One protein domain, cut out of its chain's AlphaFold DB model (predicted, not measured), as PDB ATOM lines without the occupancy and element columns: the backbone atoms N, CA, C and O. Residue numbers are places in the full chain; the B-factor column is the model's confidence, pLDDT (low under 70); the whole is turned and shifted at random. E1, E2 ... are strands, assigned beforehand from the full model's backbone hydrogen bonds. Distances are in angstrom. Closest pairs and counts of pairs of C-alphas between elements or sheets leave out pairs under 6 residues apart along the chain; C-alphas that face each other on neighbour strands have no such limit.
ATOM      1  N   GLY A  37     128.397 115.864 104.856       87.19
ATOM      2  CA  GLY A  37     127.336 115.387 105.716       87.19
ATOM      3  C   GLY A  37     126.529 114.324 105.013       87.19
ATOM      4  O   GLY A  37     126.691 114.075 103.816       87.19
ATOM      5  N   ARG A  38     125.689 113.656 105.787       91.75
ATOM      6  CA  ARG A  38     124.886 112.531 105.337       91.75
ATOM      7  C   ARG A  38     123.437 112.754 105.745       91.75
ATOM      8  O   ARG A  38     123.149 113.385 106.761       91.75
ATOM      9  N   TRP A  39     122.536 112.244 104.916       93.62
ATOM     10  CA  TRP A  39     121.124 112.144 105.245       93.62
ATOM     11  C   TRP A  39     120.879 110.923 106.123       93.62
ATOM     12  O   TRP A  39     121.339 109.827 105.808       93.62
ATOM     13  N   TYR A  40     120.132 111.118 107.200       93.88
ATOM     14  CA  TYR A  40     119.716 110.066 108.113       93.88
ATOM     15  C   TYR A  40     118.203 110.088 108.287       93.88
ATOM     16  O   TYR A  40     117.577 111.145 108.193       93.88
ATOM     17  N   LEU A  41     117.624 108.925 108.571       95.12
ATOM     18  CA  LEU A  41     116.232 108.818 108.983       95.12
ATOM     19  C   LEU A  41     116.164 108.967 110.502       95.12
ATOM     20  O   LEU A  41     116.690 108.131 111.235       95.12
ATOM     21  N   ALA A  42     115.549 110.044 110.977       94.38
ATOM     22  CA  ALA A  42     115.343 110.260 112.400       94.38
ATOM     23  C   ALA A  42     114.280 109.298 112.957       94.38
ATOM     24  O   ALA A  42     113.412 108.813 112.228       94.38
ATOM     25  N   GLU A  43     114.315 109.057 114.267       93.25
ATOM     26  CA  GLU A  43     113.361 108.184 114.970       93.25
ATOM     27  C   GLU A  43     111.899 108.637 114.770       93.25
ATOM     28  O   GLU A  43     110.990 107.821 114.643       93.25
ATOM     29  N   ASN A  44     111.678 109.948 114.612       91.75
ATOM     30  CA  ASN A  44     110.375 110.541 114.292       91.75
ATOM     31  C   ASN A  44     109.946 110.385 112.814       91.75
ATOM     32  O   ASN A  44     108.956 110.985 112.390       91.75
ATOM     33  N   GLY A  45     110.708 109.654 112.000       93.88
ATOM     34  CA  GLY A  45     110.393 109.357 110.602       93.88
ATOM     35  C   GLY A  45     110.762 110.441 109.587       93.88
ATOM     36  O   GLY A  45     110.400 110.303 108.422       93.88
ATOM     37  N   HIS A  46     111.467 111.507 109.979       93.00
ATOM     38  CA  HIS A  46     111.858 112.584 109.059       93.00
ATOM     39  C   HIS A  46     113.320 112.447 108.620       93.00
ATOM     40  O   HIS A  46     114.177 112.018 109.392       93.00
ATOM     41  N   ALA A  47     113.622 112.835 107.381       93.56
ATOM     42  CA  ALA A  47     114.995 112.885 106.888       93.56
ATOM     43  C   ALA A  47     115.724 114.121 107.440       93.56
ATOM     44  O   ALA A  47     115.241 115.246 107.314       93.56
ATOM     45  N   VAL A  48     116.905 113.918 108.020       93.19
ATOM     46  CA  VAL A  48     117.749 114.982 108.571       93.19
ATOM     47  C   VAL A  48     119.147 114.929 107.966       93.19
ATOM     48  O   VAL A  48     119.722 113.857 107.795       93.19
ATOM     49  N   PHE A  49     119.706 116.091 107.633       93.19
ATOM     50  CA  PHE A  49     121.086 116.206 107.168       93.19
ATOM     51  C   PHE A  49     122.001 116.556 108.342       93.19
ATOM     52  O   PHE A  49     121.805 117.592 108.983       93.19
ATOM     53  N   CYS A  50     123.011 115.725 108.598       93.19
ATOM     54  CA  CYS A  50     123.969 115.928 109.684       93.19
ATOM     55  C   CYS A  50     125.406 115.805 109.176       93.19
ATOM     56  O   CYS A  50     125.698 114.957 108.333       93.19
ATOM     57  N   SER A  51     126.302 116.657 109.678       92.88
ATOM     58  CA  SER A  51     127.721 116.674 109.286       92.88
ATOM     59  C   SER A  51     128.641 115.948 110.268       92.88
ATOM     60  O   SER A  51     129.828 115.783 110.005       92.88
ATOM     61  N   GLY A  52     128.110 115.549 111.419       90.69
ATOM     62  CA  GLY A  52     128.858 114.893 112.476       90.69
ATOM     63  C   GLY A  52     128.925 113.375 112.389       90.69
ATOM     64  O   GLY A  52     128.204 112.760 111.602       90.69
ATOM     65  N   PRO A  53     129.738 112.743 113.254       93.19
ATOM     66  CA  PRO A  53     129.681 111.303 113.457       93.19
ATOM     67  C   PRO A  53     128.329 110.857 114.035       93.19
ATOM     68  O   PRO A  53     127.604 111.630 114.674       93.19
ATOM     69  N   VAL A  54     128.030 109.571 113.850       94.44
ATOM     70  CA  VAL A  54     126.971 108.871 114.585       94.44
ATOM     71  C   VAL A  54     127.598 108.243 115.821       94.44
ATOM     72  O   VAL A  54     128.583 107.514 115.705       94.44
ATOM     73  N   ILE A  55     127.036 108.532 116.989       94.75
ATOM     74  CA  ILE A  55     127.500 108.004 118.273       94.75
ATOM     75  C   ILE A  55     126.355 107.311 119.004       94.75
ATOM     76  O   ILE A  55     125.188 107.632 118.786       94.75
ATOM     77  N   THR A  56     126.689 106.380 119.889       94.94
ATOM     78  CA  THR A  56     125.718 105.769 120.797       94.94
ATOM     79  C   THR A  56     125.768 106.496 122.130       94.94
ATOM     80  O   THR A  56     126.838 106.622 122.721       94.94
ATOM     81  N   VAL A  57     124.622 106.982 122.601       91.44
ATOM     82  CA  VAL A  57     124.511 107.707 123.874       91.44
ATOM     83  C   VAL A  57     123.414 107.104 124.740       91.44
ATOM     84  O   VAL A  57     122.446 106.543 124.228       91.44
ATOM     85  N   ASN A  58     123.565 107.238 126.057       91.38
ATOM     86  CA  ASN A  58     122.492 106.973 127.008       91.38
ATOM     87  C   ASN A  58     121.593 108.216 127.073       91.38
ATOM     88  O   ASN A  58     122.069 109.294 127.429       91.38
ATOM     89  N   MET A  59     120.319 108.084 126.700       80.69
ATOM     90  CA  MET A  59     119.374 109.211 126.638       80.69
ATOM     91  C   MET A  59     118.710 109.551 127.986       80.69
ATOM     92  O   MET A  59     117.782 110.355 128.030       80.69
ATOM     93  N   GLY A  60     119.199 108.992 129.095       80.62
ATOM     94  CA  GLY A  60     118.708 109.281 130.448       80.62
ATOM     95  C   GLY A  60     117.487 108.455 130.863       80.62
ATOM     96  O   GLY A  60     117.186 108.372 132.046       80.62
ATOM     97  N   ASP A  61     116.841 107.772 129.918       82.19
ATOM     98  CA  ASP A  61     115.807 106.755 130.144       82.19
ATOM     99  C   ASP A  61     116.390 105.350 130.386       82.19
ATOM    100  O   ASP A  61     115.657 104.365 130.431       82.19
ATOM    101  N   GLY A  62     117.716 105.243 130.506       79.25
ATOM    102  CA  GLY A  62     118.423 103.966 130.613       79.25
ATOM    103  C   GLY A  62     118.602 103.243 129.274       79.25
ATOM    104  O   GLY A  62     119.244 102.195 129.241       79.25
ATOM    105  N   GLY A  63     118.090 103.802 128.171       85.88
ATOM    106  CA  GLY A  63     118.244 103.261 126.826       85.88
ATOM    107  C   GLY A  63     119.492 103.793 126.120       85.88
ATOM    108  O   GLY A  63     119.794 104.990 126.158       85.88
ATOM    109  N   LEU A  64     120.205 102.902 125.426       90.75
ATOM    110  CA  LEU A  64     121.239 103.283 124.464       90.75
ATOM    111  C   LEU A  64     120.596 103.544 123.105       90.75
ATOM    112  O   LEU A  64     119.839 102.713 122.613       90.75
ATOM    113  N   ARG A  65     120.919 104.682 122.483       91.75
ATOM    114  CA  ARG A  65     120.414 105.035 121.149       91.75
ATOM    115  C   ARG A  65     121.520 105.577 120.259       91.75
ATOM    116  O   ARG A  65     122.395 106.309 120.727       91.75
ATOM    117  N   LYS A  66     121.459 105.246 118.966       94.62
ATOM    118  CA  LYS A  66     122.306 105.855 117.932       94.62
ATOM    119  C   LYS A  66     121.798 107.257 117.618       94.62
ATOM    120  O   LYS A  66     120.623 107.456 117.316       94.62
ATOM    121  N   VAL A  67     122.696 108.228 117.661       94.62
ATOM    122  CA  VAL A  67     122.391 109.644 117.474       94.62
ATOM    123  C   VAL A  67     123.357 110.231 116.455       94.62
ATOM    124  O   VAL A  67     124.571 110.074 116.583       94.62
ATOM    125  N   ALA A  68     122.827 110.926 115.449       95.25
ATOM    126  CA  ALA A  68     123.632 111.767 114.570       95.25
ATOM    127  C   ALA A  68     123.901 113.121 115.235       95.25
ATOM    128  O   ALA A  68     123.019 113.711 115.868       95.25
ATOM    129  N   THR A  69     125.128 113.613 115.085       93.94
ATOM    130  CA  THR A  69     125.592 114.870 115.684       93.94
ATOM    131  C   THR A  69     125.720 115.972 114.632       93.94
ATOM    132  O   THR A  69     125.877 115.700 113.439       93.94
ATOM    133  N   TYR A  70     125.665 117.232 115.068       92.31
ATOM    134  CA  TYR A  70     125.781 118.413 114.203       92.31
ATOM    135  C   TYR A  70     124.756 118.396 113.050       92.31
ATOM    136  O   TYR A  70     125.090 118.542 111.871       92.31
ATOM    137  N   CYS A  71     123.491 118.161 113.396       91.81
ATOM    138  CA  CYS A  71     122.383 118.142 112.448       91.81
ATOM    139  C   CYS A  71     121.883 119.552 112.104       91.81
ATOM    140  O   CYS A  71     121.852 120.441 112.955       91.81
ATOM    141  N   ARG A  72     121.467 119.763 110.849       86.75
ATOM    142  CA  ARG A  72     120.828 121.018 110.424       86.75
ATOM    143  C   ARG A  72     119.467 121.180 111.104       86.75
ATOM    144  O   ARG A  72     118.654 120.260 111.086       86.75
ATOM    145  N   GLY A  73     119.198 122.372 111.631       81.38
ATOM    146  CA  GLY A  73     117.933 122.721 112.282       81.38
ATOM    147  C   GLY A  73     118.116 123.085 113.754       81.38
ATOM    148  O   GLY A  73     119.171 123.565 114.156       81.38
ATOM    149  N   SER A  74     117.069 122.880 114.555       73.94
ATOM    150  CA  SER A  74     117.025 123.262 115.975       73.94
ATOM    151  C   SER A  74     117.577 122.204 116.936       73.94
ATOM    152  O   SER A  74     117.773 122.493 118.114       73.94
ATOM    153  N   LYS A  75     117.816 120.977 116.460       80.69
ATOM    154  CA  LYS A  75     118.293 119.860 117.282       80.69
ATOM    155  C   LYS A  75     119.699 119.446 116.835       80.69
ATOM    156  O   LYS A  75     119.821 118.813 115.790       80.69
ATOM    157  N   PRO A  76     120.755 119.764 117.606       85.06
ATOM    158  CA  PRO A  76     122.130 119.405 117.244       85.06
ATOM    159  C   PRO A  76     122.419 117.903 117.395       85.06
ATOM    160  O   PRO A  76     123.400 117.410 116.843       85.06
ATOM    161  N   LEU A  77     121.560 117.190 118.130       91.56
ATOM    162  CA  LEU A  77     121.591 115.752 118.372       91.56
ATOM    163  C   LEU A  77     120.247 115.171 117.931       91.56
ATOM    164  O   LEU A  77     119.205 115.572 118.457       91.56
ATOM    165  N   VAL A  78     120.261 114.251 116.967       93.44
ATOM    166  CA  VAL A  78     119.040 113.619 116.452       93.44
ATOM    167  C   VAL A  78     119.130 112.100 116.585       93.44
ATOM    168  O   VAL A  78     120.004 111.501 115.953       93.44
ATOM    169  N   PRO A  79     118.261 111.466 117.397       94.25
ATOM    170  CA  PRO A  79     118.176 110.014 117.442       94.25
ATOM    171  C   PRO A  79     117.723 109.465 116.096       94.25
ATOM    172  O   PRO A  79     116.818 110.004 115.447       94.25
ATOM    173  N   LEU A  80     118.402 108.410 115.671       93.75
ATOM    174  CA  LEU A  80     118.187 107.776 114.386       93.75
ATOM    175  C   LEU A  80     117.252 106.584 114.529       93.75
ATOM    176  O   LEU A  80     117.230 105.915 115.560       93.75
TER     177      LEU A  80
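What this domain is: This is residues 37 to 80 of the 82 residues of an uncharacterized protein of Acidobacteria bacterium (UniProt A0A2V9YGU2). A small three-strand sheet, E3, E4 and E5, has a separate two-strand hairpin, E1 and E2, at one end, while the turn between E3 and E4 reaches away at the other. The printed part has 44 residues, no named helix and five strands, E1 to E5 along the chain; the class is all strand. It is compact, with a radius of gyration of the C-alphas of 9.8 A and spans of 28 by 20 by 16 A.

Where its parts are: E4, residues 64 to 69, is 15.2 A long; E3, 54 to 58, is 13.3 A. E5 is residues 77 to 79, E1 38 to 41, beginning at C-alpha (124.886, 112.531, 105.337), and E2 47 to 50, ending at C-alpha (123.969, 115.928, 109.684).

How they stand to each other: E3, E4 and E5 form a meander, each strand the antiparallel neighbour of the one before. N 55 and O 67 are 2.9 A apart, N 68 and O 78 2.9 A, within hydrogen-bond range. In the antiparallel hairpin E1 and E2, N 40 and O 48 are 2.8 A apart, within hydrogen-bond range. The closest C-alphas of E2 and E4, Cys 50 and Thr 69, are 6.3 A apart. E1 and E3 are apart.

The domain as a whole: The farthest C-alphas, Gly 37 and Gly 62, are 28.8 A apart. The printed part has no cut, no link is long, and no printed residue is under 70 in pLDDT.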